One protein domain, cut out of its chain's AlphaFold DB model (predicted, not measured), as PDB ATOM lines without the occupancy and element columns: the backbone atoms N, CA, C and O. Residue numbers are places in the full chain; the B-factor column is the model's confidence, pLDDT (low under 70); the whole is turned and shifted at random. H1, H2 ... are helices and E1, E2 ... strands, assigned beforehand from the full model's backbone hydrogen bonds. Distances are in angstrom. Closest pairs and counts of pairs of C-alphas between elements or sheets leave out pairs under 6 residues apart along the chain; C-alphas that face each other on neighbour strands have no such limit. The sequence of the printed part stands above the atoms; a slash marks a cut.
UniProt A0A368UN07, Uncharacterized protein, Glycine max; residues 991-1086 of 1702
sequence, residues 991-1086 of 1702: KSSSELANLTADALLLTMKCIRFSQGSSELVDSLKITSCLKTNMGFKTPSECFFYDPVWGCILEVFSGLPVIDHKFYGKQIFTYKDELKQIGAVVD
ATOM      1  N   LYS A 991       8.004   2.033  46.460       80.76
ATOM      2  CA  LYS A 991       7.142   0.965  45.975       80.76
ATOM      3  C   LYS A 991       7.395  -0.308  46.762       80.76
ATOM      4  O   LYS A 991       8.447  -0.499  47.375       80.76
ATOM      5  N   SER A 992       6.408  -1.191  46.711       75.71
ATOM      6  CA  SER A 992       6.474  -2.454  47.429       75.71
ATOM      7  C   SER A 992       7.718  -3.252  47.024       75.71
ATOM      8  O   SER A 992       8.149  -3.215  45.872       75.71
ATOM      9  N   SER A 993       8.274  -4.027  47.958       69.46
ATOM     10  CA  SER A 993       9.435  -4.899  47.704       69.46
ATOM     11  C   SER A 993       9.243  -5.795  46.466       69.46
ATOM     12  O   SER A 993      10.180  -6.004  45.697       69.46
ATOM     13  N   SER A 994       8.006  -6.233  46.188       70.00
ATOM     14  CA  SER A 994       7.678  -7.019  44.989       70.00
ATOM     15  C   SER A 994       7.943  -6.285  43.667       70.00
ATOM     16  O   SER A 994       8.320  -6.909  42.677       70.00
ATOM     17  N   GLU A 995       7.806  -4.960  43.653       76.45
ATOM     18  CA  GLU A 995       8.046  -4.105  42.486       76.45
ATOM     19  C   GLU A 995       9.514  -3.682  42.353       76.45
ATOM     20  O   GLU A 995       9.920  -3.190  41.301       76.45
ATOM     21  N   LEU A 996      10.319  -3.888  43.402       78.72
ATOM     22  CA  LEU A 996      11.768  -3.684  43.391       78.72
ATOM     23  C   LEU A 996      12.532  -4.954  42.979       78.72
ATOM     24  O   LEU A 996      13.762  -4.961  42.968       78.72
ATOM     25  N   ALA A 997      11.844  -6.049  42.653       76.83
ATOM     26  CA  ALA A 997      12.485  -7.259  42.156       76.83
ATOM     27  C   ALA A 997      13.041  -7.049  40.739       76.83
ATOM     28  O   ALA A 997      12.455  -6.339  39.922       76.83
ATOM     29  N   ASN A 998      14.158  -7.713  40.421       76.81
ATOM     30  CA  ASN A 998      14.777  -7.674  39.088       76.81
ATOM     31  C   ASN A 998      15.119  -6.253  38.596       76.81
ATOM     32  O   ASN A 998      14.876  -5.920  37.432       76.81
ATOM     33  N   LEU A 999      15.677  -5.409  39.472       82.30
ATOM     34  CA  LEU A 999      16.056  -4.044  39.105       82.30
ATOM     35  C   LEU A 999      16.958  -4.021  37.869       82.30
ATOM     36  O   LEU A 999      17.917  -4.787  37.732       82.30
ATOM     37  N   THR A1000      16.669  -3.070  36.986       82.46
ATOM     38  CA  THR A1000      17.592  -2.684  35.926       82.46
ATOM     39  C   THR A1000      18.856  -2.078  36.533       82.46
ATOM     40  O   THR A1000      18.856  -1.595  37.668       82.46
ATOM     41  N   ALA A1001      19.952  -2.074  35.775       81.09
ATOM     42  CA  ALA A1001      21.222  -1.547  36.264       81.09
ATOM     43  C   ALA A1001      21.121  -0.069  36.706       81.09
ATOM     44  O   ALA A1001      21.665   0.289  37.742       81.09
ATOM     45  N   ASP A1002      20.380   0.783  35.988       80.82
ATOM     46  CA  ASP A1002      20.166   2.202  36.324       80.82
ATOM     47  C   ASP A1002      19.299   2.410  37.575       80.82
ATOM     48  O   ASP A1002      19.587   3.302  38.376       80.82
ATOM     49  N   ALA A1003      18.282   1.570  37.782       85.37
ATOM     50  CA  ALA A1003      17.471   1.593  38.996       85.37
ATOM     51  C   ALA A1003      18.284   1.130  40.213       85.37
ATOM     52  O   ALA A1003      18.266   1.811  41.236       85.37
ATOM     53  N   LEU A1004      19.067   0.048  40.080       87.03
ATOM     54  CA  LEU A1004      19.959  -0.405  41.148       87.03
ATOM     55  C   LEU A1004      21.004   0.675  41.474       87.03
ATOM     56  O   LEU A1004      21.232   0.986  42.638       87.03
ATOM     57  N   LEU A1005      21.587   1.329  40.469       84.74
ATOM     58  CA  LEU A1005      22.540   2.420  40.687       84.74
ATOM     59  C   LEU A1005      21.899   3.659  41.337       84.74
ATOM     60  O   LEU A1005      22.544   4.283  42.179       84.74
ATOM     61  N   LEU A1006      20.649   4.021  41.006       86.61
ATOM     62  CA  LEU A1006      19.929   5.075  41.736       86.61
ATOM     63  C   LEU A1006      19.687   4.658  43.187       86.61
ATOM     64  O   LEU A1006      19.903   5.473  44.077       86.61
ATOM     65  N   THR A1007      19.320   3.402  43.444       85.49
ATOM     66  CA  THR A1007      19.195   2.928  44.825       85.49
ATOM     67  C   THR A1007      20.530   2.979  45.568       85.49
ATOM     68  O   THR A1007      20.551   3.459  46.695       85.49
ATOM     69  N   MET A1008      21.658   2.644  44.927       87.42
ATOM     70  CA  MET A1008      22.988   2.834  45.526       87.42
ATOM     71  C   MET A1008      23.282   4.317  45.819       87.42
ATOM     72  O   MET A1008      23.887   4.630  46.840       87.42
ATOM     73  N   LYS A1009      22.819   5.257  44.976       82.92
ATOM     74  CA  LYS A1009      22.916   6.705  45.254       82.92
ATOM     75  C   LYS A1009      22.027   7.139  46.421       82.92
ATOM     76  O   LYS A1009      22.496   7.890  47.266       82.92
ATOM     77  N   CYS A1010      20.785   6.662  46.496       83.06
ATOM     78  CA  CYS A1010      19.896   6.926  47.629       83.06
ATOM     79  C   CYS A1010      20.503   6.409  48.939       83.06
ATOM     80  O   CYS A1010      20.457   7.109  49.944       83.06
ATOM     81  N   ILE A1011      21.129   5.227  48.909       83.28
ATOM     82  CA  ILE A1011      21.847   4.655  50.054       83.28
ATOM     83  C   ILE A1011      23.036   5.533  50.452       83.28
ATOM     84  O   ILE A1011      23.200   5.842  51.626       83.28
ATOM     85  N   ARG A1012      23.835   5.977  49.475       84.97
ATOM     86  CA  ARG A1012      25.031   6.796  49.710       84.97
ATOM     87  C   ARG A1012      24.726   8.213  50.211       84.97
ATOM     88  O   ARG A1012      25.500   8.739  51.004       84.97
ATOM     89  N   PHE A1013      23.662   8.853  49.720       79.86
ATOM     90  CA  PHE A1013      23.431  10.294  49.915       79.86
ATOM     91  C   PHE A1013      22.267  10.653  50.855       79.86
ATOM     92  O   PHE A1013      22.108  11.829  51.177       79.86
ATOM     93  N   SER A1014      21.453   9.696  51.310       73.56
ATOM     94  CA  SER A1014      20.321   9.960  52.212       73.56
ATOM     95  C   SER A1014      20.609   9.531  53.653       73.56
ATOM     96  O   SER A1014      21.176   8.464  53.879       73.56
ATOM     97  N   GLN A1015      20.182  10.334  54.638       63.99
ATOM     98  CA  GLN A1015      20.389  10.049  56.067       63.99
ATOM     99  C   GLN A1015      19.436   8.987  56.653       63.99
ATOM    100  O   GLN A1015      19.618   8.590  57.799       63.99
ATOM    101  N   GLY A1016      18.469   8.482  55.883       61.98
ATOM    102  CA  GLY A1016      17.478   7.503  56.341       61.98
ATOM    103  C   GLY A1016      17.251   6.359  55.359       61.98
ATOM    104  O   GLY A1016      16.127   5.896  55.213       61.98
ATOM    105  N   SER A1017      18.294   5.889  54.669       67.86
ATOM    106  CA  SER A1017      18.172   4.811  53.679       67.86
ATOM    107  C   SER A1017      17.809   3.443  54.267       67.86
ATOM    108  O   SER A1017      17.712   2.490  53.502       67.86
ATOM    109  N   SER A1018      17.567   3.320  55.578       77.55
ATOM    110  CA  SER A1018      17.255   2.048  56.238       77.55
ATOM    111  C   SER A1018      16.061   1.342  55.612       77.55
ATOM    112  O   SER A1018      16.180   0.166  55.318       77.55
ATOM    113  N   GLU A1019      14.962   2.036  55.300       73.70
ATOM    114  CA  GLU A1019      13.809   1.398  54.642       73.70
ATOM    115  C   GLU A1019      14.149   0.882  53.243       73.70
ATOM    116  O   GLU A1019      13.748  -0.216  52.864       73.70
ATOM    117  N   LEU A1020      14.939   1.641  52.479       81.99
ATOM    118  CA  LEU A1020      15.419   1.212  51.167       81.99
ATOM    119  C   LEU A1020      16.346   0.009  51.283       81.99
ATOM    120  O   LEU A1020      16.205  -0.963  50.549       81.99
ATOM    121  N   VAL A1021      17.290   0.084  52.212       82.17
ATOM    122  CA  VAL A1021      18.232  -0.977  52.535       82.17
ATOM    123  C   VAL A1021      17.473  -2.225  52.976       82.17
ATOM    124  O   VAL A1021      17.771  -3.306  52.488       82.17
ATOM    125  N   ASP A1022      16.459  -2.091  53.824       82.00
ATOM    126  CA  ASP A1022      15.663  -3.193  54.360       82.00
ATOM    127  C   ASP A1022      14.750  -3.799  53.297       82.00
ATOM    128  O   ASP A1022      14.662  -5.022  53.186       82.00
ATOM    129  N   SER A1023      14.165  -2.967  52.436       80.66
ATOM    130  CA  SER A1023      13.403  -3.423  51.277       80.66
ATOM    131  C   SER A1023      14.309  -4.160  50.282       80.66
ATOM    132  O   SER A1023      13.957  -5.235  49.800       80.66
ATOM    133  N   LEU A1024      15.528  -3.671  50.023       84.08
ATOM    134  CA  LEU A1024      16.489  -4.340  49.136       84.08
ATOM    135  C   LEU A1024      17.083  -5.612  49.749       84.08
ATOM    136  O   LEU A1024      17.269  -6.579  49.017       84.08
ATOM    137  N   LYS A1025      17.325  -5.648  51.065       83.67
ATOM    138  CA  LYS A1025      17.838  -6.821  51.800       83.67
ATOM    139  C   LYS A1025      16.981  -8.065  51.580       83.67
ATOM    140  O   LYS A1025      17.520  -9.169  51.530       83.67
ATOM    141  N   ILE A1026      15.662  -7.891  51.460       80.72
ATOM    142  CA  ILE A1026      14.695  -8.987  51.280       80.72
ATOM    143  C   ILE A1026      14.285  -9.212  49.820       80.72
ATOM    144  O   ILE A1026      13.594 -10.184  49.520       80.72
ATOM    145  N   THR A1027      14.702  -8.338  48.906       83.54
ATOM    146  CA  THR A1027      14.293  -8.387  47.500       83.54
ATOM    147  C   THR A1027      15.376  -9.037  46.652       83.54
ATOM    148  O   THR A1027      16.553  -8.712  46.779       83.54
ATOM    149  N   SER A1028      15.002  -9.940  45.743       84.35
ATOM    150  CA  SER A1028      15.926 -10.581  44.799       84.35
ATOM    151  C   SER A1028      16.383  -9.608  43.701       84.35
ATOM    152  O   SER A1028      15.989  -9.692  42.538       84.35
ATOM    153  N   CYS A1029      17.202  -8.628  44.084       85.17
ATOM    154  CA  CYS A1029      17.640  -7.528  43.228       85.17
ATOM    155  C   CYS A1029      19.069  -7.706  42.687       85.17
ATOM    156  O   CYS A1029      19.410  -7.076  41.680       85.17
ATOM    157  N   LEU A1030      19.890  -8.575  43.299       88.64
ATOM    158  CA  LEU A1030      21.276  -8.814  42.888       88.64
ATOM    159  C   LEU A1030      21.413 -10.052  42.003       88.64
ATOM    160  O   LEU A1030      21.080 -11.162  42.400       88.64
ATOM    161  N   LYS A1031      21.971  -9.892  40.808       88.07
ATOM    162  CA  LYS A1031      22.286 -10.992  39.903       88.07
ATOM    163  C   LYS A1031      23.581 -11.684  40.320       88.07
ATOM    164  O   LYS A1031      24.617 -11.045  40.493       88.07
ATOM    165  N   THR A1032      23.518 -13.005  40.416       89.57
ATOM    166  CA  THR A1032      24.623 -13.908  40.764       89.57
ATOM    167  C   THR A1032      24.811 -14.981  39.690       89.57
ATOM    168  O   THR A1032      23.982 -15.122  38.783       89.57
ATOM    169  N   ASN A1033      25.853 -15.805  39.824       83.42
ATOM    170  CA  ASN A1033      26.019 -17.063  39.080       83.42
ATOM    171  C   ASN A1033      24.842 -18.055  39.249       83.42
ATOM    172  O   ASN A1033      24.760 -19.025  38.499       83.42
ATOM    173  N   MET A1034      23.926 -17.805  40.192       84.65
ATOM    174  CA  MET A1034      22.742 -18.614  40.497       84.65
ATOM    175  C   MET A1034      21.420 -17.855  40.246       84.65
ATOM    176  O   MET A1034      20.380 -18.217  40.799       84.65
ATOM    177  N   GLY A1035      21.444 -16.798  39.423       85.41
ATOM    178  CA  GLY A1035      20.279 -15.955  39.125       85.41
ATOM    179  C   GLY A1035      20.152 -14.743  40.051       85.41
ATOM    180  O   GLY A1035      21.096 -14.393  40.760       85.41
ATOM    181  N   PHE A1036      19.001 -14.065  40.016       87.05
ATOM    182  CA  PHE A1036      18.729 -12.955  40.931       87.05
ATOM    183  C   PHE A1036      18.437 -13.483  42.332       87.05
ATOM    184  O   PHE A1036      17.583 -14.351  42.524       87.05
ATOM    185  N   LYS A1037      19.176 -12.963  43.300       87.29
ATOM    186  CA  LYS A1037      19.204 -13.385  44.692       87.29
ATOM    187  C   LYS A1037      19.061 -12.176  45.594       87.29
ATOM    188  O   LYS A1037      19.294 -11.039  45.165       87.29
ATOM    189  N   THR A1038      18.622 -12.412  46.824       87.94
ATOM    190  CA  THR A1038      18.632 -11.342  47.817       87.94
ATOM    191  C   THR A1038      20.083 -11.019  48.159       87.94
ATOM    192  O   THR A1038      20.932 -11.919  48.134       87.94
ATOM    193  N   PRO A1039      20.422  -9.764  48.475       87.52
ATOM    194  CA  PRO A1039      21.809  -9.405  48.733       87.52
ATOM    195  C   PRO A1039      22.440 -10.240  49.848       87.52
ATOM    196  O   PRO A1039      23.569 -10.687  49.702       87.52
ATOM    197  N   SER A1040      21.669 -10.559  50.890       83.10
ATOM    198  CA  SER A1040      22.069 -11.434  51.998       83.10
ATOM    199  C   SER A1040      22.566 -12.824  51.586       83.10
ATOM    200  O   SER A1040      23.340 -13.431  52.325       83.10
ATOM    201  N   GLU A1041      22.170 -13.335  50.420       82.96
ATOM    202  CA  GLU A1041      22.636 -14.618  49.880       82.96
ATOM    203  C   GLU A1041      23.903 -14.483  49.018       82.96
ATOM    204  O   GLU A1041      24.527 -15.487  48.674       82.96
ATOM    205  N   CYS A1042      24.270 -13.265  48.626       90.40
ATOM    206  CA  CYS A1042      25.261 -13.004  47.593       90.40
ATOM    207  C   CYS A1042      26.666 -12.806  48.171       90.40
ATOM    208  O   CYS A1042      26.865 -12.008  49.082       90.40
ATOM    209  N   PHE A1043      27.655 -13.459  47.567       88.72
ATOM    210  CA  PHE A1043      29.073 -13.325  47.871       88.72
ATOM    211  C   PHE A1043      29.777 -12.488  46.813       88.72
ATOM    212  O   PHE A1043      29.638 -12.697  45.606       88.72
ATOM    213  N   PHE A1044      30.573 -11.542  47.275       87.38
ATOM    214  CA  PHE A1044      31.511 -10.815  46.453       87.38
ATOM    215  C   PHE A1044      32.768 -11.668  46.245       87.38
ATOM    216  O   PHE A1044      33.342 -12.190  47.199       87.38
ATOM    217  N   TYR A1045      33.189 -11.835  44.991       83.88
ATOM    218  CA  TYR A1045      34.373 -12.627  44.667       83.88
ATOM    219  C   TYR A1045      35.644 -11.790  44.809       83.88
ATOM    220  O   TYR A1045      35.882 -10.888  44.000       83.88
ATOM    221  N   ASP A1046      36.470 -12.119  45.800       83.59
ATOM    222  CA  ASP A1046      37.795 -11.530  45.978       83.59
ATOM    223  C   ASP A1046      38.898 -12.424  45.377       83.59
ATOM    224  O   ASP A1046      38.889 -13.638  45.597       83.59
ATOM    225  N   PRO A1047      39.874 -11.863  44.642       76.22
ATOM    226  CA  PRO A1047      40.939 -12.644  44.018       76.22
ATOM    227  C   PRO A1047      41.874 -13.395  44.977       76.22
ATOM    228  O   PRO A1047      42.511 -14.349  44.533       76.22
ATOM    229  N   VAL A1048      42.019 -12.972  46.240       79.78
ATOM    230  CA  VAL A1048      43.038 -13.524  47.151       79.78
ATOM    231  C   VAL A1048      42.459 -14.614  48.045       79.78
ATOM    232  O   VAL A1048      42.953 -15.741  48.063       79.78
ATOM    233  N   TRP A1049      41.381 -14.306  48.763       86.56
ATOM    234  CA  TRP A1049      40.743 -15.264  49.665       86.56
ATOM    235  C   TRP A1049      39.609 -16.056  49.006       86.56
ATOM    236  O   TRP A1049      39.110 -17.002  49.611       86.56
ATOM    237  N   GLY A1050      39.238 -15.752  47.756       84.42
ATOM    238  CA  GLY A1050      38.134 -16.397  47.037       84.42
ATOM    239  C   GLY A1050      38.231 -17.922  46.905       84.42
ATOM    240  O   GLY A1050      37.199 -18.570  46.756       84.42
ATOM    241  N   CYS A1051      39.421 -18.522  47.060       84.15
ATOM    242  CA  CYS A1051      39.598 -19.981  47.092       84.15
ATOM    243  C   CYS A1051      38.764 -20.679  48.185       84.15
ATOM    244  O   CYS A1051      38.369 -21.833  48.022       84.15
ATOM    245  N   ILE A1052      38.421 -19.984  49.277       87.19
ATOM    246  CA  ILE A1052      37.544 -20.537  50.318       87.19
ATOM    247  C   ILE A1052      36.109 -20.750  49.811       87.19
ATOM    248  O   ILE A1052      35.445 -21.705  50.219       87.19
ATOM    249  N   LEU A1053      35.643 -19.905  48.882       85.88
ATOM    250  CA  LEU A1053      34.318 -20.015  48.267       85.88
ATOM    251  C   LEU A1053      34.226 -21.234  47.334       85.88
ATOM    252  O   LEU A1053      33.128 -21.672  47.011       85.88
ATOM    253  N   GLU A1054      35.364 -21.809  46.933       83.54
ATOM    254  CA  GLU A1054      35.446 -22.993  46.071       83.54
ATOM    255  C   GLU A1054      35.434 -24.313  46.856       83.54
ATOM    256  O   GLU A1054      35.189 -25.375  46.279       83.54
ATOM    257  N   VAL A1055      35.660 -24.276  48.178       84.59
ATOM    258  CA  VAL A1055      35.630 -25.479  49.033       84.59
ATOM    259  C   VAL A1055      34.255 -26.149  48.975       84.59
ATOM    260  O   VAL A1055      34.166 -27.379  48.993       84.59
ATOM    261  N   PHE A1056      33.192 -25.350  48.866       83.05
ATOM    262  CA  PHE A1056      31.816 -25.818  48.780       83.05
ATOM    263  C   PHE A1056      31.146 -25.316  47.499       83.05
ATOM    264  O   PHE A1056      31.022 -24.119  47.266       83.05
ATOM    265  N   SER A1057      30.626 -26.236  46.688       76.02
ATOM    266  CA  SER A1057      29.782 -25.883  45.545       76.02
ATOM    267  C   SER A1057      28.443 -25.287  46.002       76.02
ATOM    268  O   SER A1057      27.819 -25.832  46.917       76.02
ATOM    269  N   GLY A1058      27.953 -24.258  45.300       75.39
ATOM    270  CA  GLY A1058      26.589 -23.731  45.461       75.39
ATOM    271  C   GLY A1058      26.465 -22.374  46.159       75.39
ATOM    272  O   GLY A1058      25.349 -21.982  46.491       75.39
ATOM    273  N   LEU A1059      27.566 -21.650  46.373       86.28
ATOM    274  CA  LEU A1059      27.526 -20.285  46.904       86.28
ATOM    275  C   LEU A1059      27.143 -19.276  45.795       86.28
ATOM    276  O   LEU A1059      27.772 -19.290  44.728       86.28
ATOM    277  N   PRO A1060      26.129 -18.408  46.005       88.20
ATOM    278  CA  PRO A1060      25.728 -17.396  45.028       88.20
ATOM    279  C   PRO A1060      26.756 -16.269  44.972       88.20
ATOM    280  O   PRO A1060      26.832 -15.445  45.871       88.20
ATOM    281  N   VAL A1061      27.549 -16.203  43.913       87.83
ATOM    282  CA  VAL A1061      28.580 -15.177  43.726       87.83
ATOM    283  C   VAL A1061      28.072 -14.107  42.765       87.83
ATOM    284  O   VAL A1061      27.561 -14.443  41.695       87.83
ATOM    285  N   ILE A1062      28.206 -12.827  43.127       89.54
ATOM    286  CA  ILE A1062      27.721 -11.685  42.333       89.54
ATOM    287  C   ILE A1062      28.286 -11.731  40.908       89.54
ATOM    288  O   ILE A1062      29.497 -11.836  40.683       89.54
ATOM    289  N   ASP A1063      27.386 -11.598  39.929       85.48
ATOM    290  CA  ASP A1063      27.720 -11.558  38.510       85.48
ATOM    291  C   ASP A1063      28.255 -10.171  38.137       85.48
ATOM    292  O   ASP A1063      27.549  -9.285  37.647       85.48
ATOM    293  N   HIS A1064      29.552  -9.983  38.356       78.64
ATOM    294  CA  HIS A1064      30.270  -8.767  37.986       78.64
ATOM    295  C   HIS A1064      30.216  -8.452  36.477       78.64
ATOM    296  O   HIS A1064      30.505  -7.320  36.085       78.64
ATOM    297  N   LYS A1065      29.826  -9.402  35.609       80.54
ATOM    298  CA  LYS A1065      29.646  -9.136  34.172       80.54
ATOM    299  C   LYS A1065      28.345  -8.391  33.882       80.54
ATOM    300  O   LYS A1065      28.306  -7.625  32.925       80.54
ATOM    301  N   PHE A1066      27.304  -8.576  34.694       85.12
ATOM    302  CA  PHE A1066      26.010  -7.919  34.496       85.12
ATOM    303  C   PHE A1066      26.019  -6.439  34.898       85.12
ATOM    304  O   PHE A1066      25.498  -5.601  34.168       85.12
ATOM    305  N   TYR A1067      26.630  -6.115  36.038       84.10
ATOM    306  CA  TYR A1067      26.664  -4.747  36.572       84.10
ATOM    307  C   TYR A1067      27.805  -3.888  36.012       84.10
ATOM    308  O   TYR A1067      27.821  -2.669  36.184       84.10
ATOM    309  N   GLY A1068      28.773  -4.513  35.339       78.71
ATOM    310  CA  GLY A1068      29.983  -3.849  34.871       78.71
ATOM    311  C   GLY A1068      30.917  -3.435  36.012       78.71
ATOM    312  O   GLY A1068      30.639  -3.617  37.196       78.71
ATOM    313  N   LYS A1069      32.063  -2.841  35.651       75.32
ATOM    314  CA  LYS A1069      33.141  -2.509  36.603       75.32
ATOM    315  C   LYS A1069      32.722  -1.546  37.721       75.32
ATOM    316  O   LYS A1069      33.384  -1.509  38.752       75.32
ATOM    317  N   GLN A1070      31.640  -0.787  37.535       78.34
ATOM    318  CA  GLN A1070      31.131   0.133  38.553       78.34
ATOM    319  C   GLN A1070      30.701  -0.592  39.830       78.34
ATOM    320  O   GLN A1070      30.804  -0.006  40.903       78.34
ATOM    321  N   ILE A1071      30.313  -1.869  39.757       83.76
ATOM    322  CA  ILE A1071      29.898  -2.634  40.940       83.76
ATOM    323  C   ILE A1071      31.007  -2.727  41.996       83.76
ATOM    324  O   ILE A1071      30.733  -2.669  43.189       83.76
ATOM    325  N   PHE A1072      32.271  -2.756  41.563       81.55
ATOM    326  CA  PHE A1072      33.434  -2.772  42.451       81.55
ATOM    327  C   PHE A1072      33.625  -1.452  43.219       81.55
ATOM    328  O   PHE A1072      34.316  -1.442  44.232       81.55
ATOM    329  N   THR A1073      33.007  -0.349  42.768       83.09
ATOM    330  CA  THR A1073      33.032   0.960  43.457       83.09
ATOM    331  C   THR A1073      31.921   1.130  44.490       83.09
ATOM    332  O   THR A1073      31.914   2.128  45.207       83.09
ATOM    333  N   TYR A1074      30.991   0.173  44.560       86.97
ATOM    334  CA  TYR A1074      29.863   0.183  45.492       86.97
ATOM    335  C   TYR A1074      30.015  -0.879  46.585       86.97
ATOM    336  O   TYR A1074      29.044  -1.496  47.014       86.97
ATOM    337  N   LYS A1075      31.260  -1.156  46.986       83.84
ATOM    338  CA  LYS A1075      31.604  -2.217  47.939       83.84
ATOM    339  C   LYS A1075      30.911  -1.988  49.295       83.84
ATOM    340  O   LYS A1075      30.336  -2.923  49.849       83.84
ATOM    341  N   ASP A1076      30.874  -0.737  49.752       82.95
ATOM    342  CA  ASP A1076      30.232  -0.337  51.008       82.95
ATOM    343  C   ASP A1076      28.702  -0.357  50.915       82.95
ATOM    344  O   ASP A1076      28.026  -0.768  51.853       82.95
ATOM    345  N   GLU A1077      28.129   0.033  49.777       87.74
ATOM    346  CA  GLU A1077      26.677   0.024  49.584       87.74
ATOM    347  C   GLU A1077      26.139  -1.397  49.408       87.74
ATOM    348  O   GLU A1077      25.099  -1.729  49.973       87.74
ATOM    349  N   LEU A1078      26.872  -2.261  48.695       86.73
ATOM    350  CA  LEU A1078      26.592  -3.697  48.621       86.73
ATOM    351  C   LEU A1078      26.600  -4.325  50.015       86.73
ATOM    352  O   LEU A1078      25.703  -5.102  50.339       86.73
ATOM    353  N   LYS A1079      27.563  -3.937  50.856       86.94
ATOM    354  CA  LYS A1079      27.620  -4.352  52.256       86.94
ATOM    355  C   LYS A1079      26.420  -3.829  53.053       86.94
ATOM    356  O   LYS A1079      25.810  -4.594  53.793       86.94
ATOM    357  N   GLN A1080      26.008  -2.571  52.862       82.85
ATOM    358  CA  GLN A1080      24.825  -2.011  53.536       82.85
ATOM    359  C   GLN A1080      23.538  -2.774  53.197       82.85
ATOM    360  O   GLN A1080      22.741  -3.047  54.095       82.85
ATOM    361  N   ILE A1081      23.351  -3.178  51.935       86.86
ATOM    362  CA  ILE A1081      22.192  -3.994  51.533       86.86
ATOM    363  C   ILE A1081      22.324  -5.473  51.914       86.86
ATOM    364  O   ILE A1081      21.363  -6.214  51.746       86.86
ATOM    365  N   GLY A1082      23.462  -5.901  52.467       86.01
ATOM    366  CA  GLY A1082      23.663  -7.225  53.060       86.01
ATOM    367  C   GLY A1082      24.461  -8.224  52.217       86.01
ATOM    368  O   GLY A1082      24.519  -9.397  52.588       86.01
ATOM    369  N   ALA A1083      25.059  -7.807  51.098       87.93
ATOM    370  CA  ALA A1083      25.980  -8.663  50.354       87.93
ATOM    371  C   ALA A1083      27.260  -8.931  51.151       87.93
ATOM    372  O   ALA A1083      27.786  -8.042  51.813       87.93
ATOM    373  N   VAL A1084      27.774 -10.155  51.039       86.54
ATOM    374  CA  VAL A1084      28.973 -10.606  51.750       86.54
ATOM    375  C   VAL A1084      30.198 -10.136  51.016       86.54
ATOM    376  O   VAL A1084      30.470 -10.586  49.901       86.54
ATOM    377  N   VAL A1085      30.947  -9.250  51.648       86.19
ATOM    378  CA  VAL A1085      32.032  -8.547  50.975       86.19
ATOM    379  C   VAL A1085      33.374  -8.744  51.666       86.19
ATOM    380  O   VAL A1085      34.399  -8.855  50.991       86.19
ATOM    381  N   ASP A1086      33.371  -8.788  52.993       86.49
ATOM    382  CA  ASP A1086      34.592  -8.892  53.781       86.49
ATOM    383  C   ASP A1086      34.974 -10.346  54.032       86.49
ATOM    384  O   ASP A1086      34.112 -11.214  54.174       86.49
TER     385      ASP A1086
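Overview. This is residues 991 to 1086 of the 1702 residues of an uncharacterized protein of Glycine max (UniProt A0A368UN07). Short helices, a tiny strand hairpin and much winding chain make an elongated body: the two longest helices, H2 and H3, run opposite ways at one end with H1 on H3, and a wide loop of chain holding H4 makes the other end. Between these ends lie the hairpin E1 and E2 and the chain of short helices H5, H6 and H7, with H7 crossing H2; contacts between the helices are few. The printed part has 96 residues, with seven named helices and two named strands in the order H1 H2 H3 E1 E2 H4 H5 H6 H7, and the class is mostly helix. The sheet has the order E1 - E2 and is antiparallel. The whole is compact, with a radius of gyration of the C-alphas of 12.9 A, and spans 38 by 24 by 21 A.

Along the chain. H1, residues 993 to 996, begins at C-alpha 993 at (9.435, -4.899, 47.704) and is 5.1 A from first to last C-alpha. H2, residues 1001 to 1013, is the longest helix, 18.2 A, from C-alpha 1001 at (21.222, -1.547, 36.264) to C-alpha 1013 at (23.431, 10.294, 49.915). H3, residues 1018 to 1026, measures 12.4 A. The strands E1, residues 1030 to 1032, and E2, residues 1035 to 1037, measure 6.5 A and 6.2 A. Residues 1038 to 1049 hold no named element. H4, residues 1050 to 1054, measures 7.2 A, H5, residues 1064 to 1067, 5.6 A, and H6, residues 1069 to 1073, 7.7 A. H7, residues 1075 to 1080, measures 8.8 A and ends at C-alpha 1080 at (24.825, -2.011, 53.536).

Arrangement. H1 touches H3, the closest C-alphas being those of Ser 993 and Ser 1023, 5.5 A apart, while H1 and H2 are apart. H2 and H3 form a helical hairpin that only just touches, with 3 pairs of C-alphas within 8 A; of H2, residues 1007 to 1011 alone take part. Their closest C-alphas, those of Ile 1011 and Val 1021, are 7.1 A apart, and they run opposite ways at a steep tilt of 39 degrees. E1 and E2 form an antiparallel hairpin with 135 degrees between their directions; N 1032 and O 1035, 2.8 A, and N 1037 and O 1030, 2.8 A, are within hydrogen-bond range. H4 touches no helix and is apart from E1. H5 is close to but not clearly touching H2, with the closest C-alphas, those of Ala 1001 and Tyr 1067, 6.3 A apart. H5 and H6 are close but not clearly touching, with the closest C-alphas, those of His 1064 and Ile 1071, 6.8 A apart. H6 and H7 meet only through their link. H2, with residues 1008 to 1012 alone, only just touches H7, with 3 pairs of C-alphas within 8 A; the closest, those of Met 1008 and Glu 1077, are 6.2 A apart, and the lines are about perpendicular at 75 degrees. Every O i to N i+4 pair is within hydrogen-bond range in H2, H3 and H7; H4 and H6 each have 0 of 1, beside 2 of 2 O i to N i+3 pairs, and H1 and H5 are too short for an O i to N i+4 pair.

Size, cuts and confidence. The two C-alphas farthest apart, those of Gln 1015 and Val 1055, are 39.3 A apart. The printed part has no cut. The link from E2 to H4, 12 residues, is long; its C-alphas lie 4 to 20 A from the mean of the C-alphas. The link from H4 to H5, 9 residues, is short but not tight, and the other links are tight. The mean pLDDT of the printed part is 82.6, and confidence is low, under 70, at residue 993 and residues 1015 to 1017.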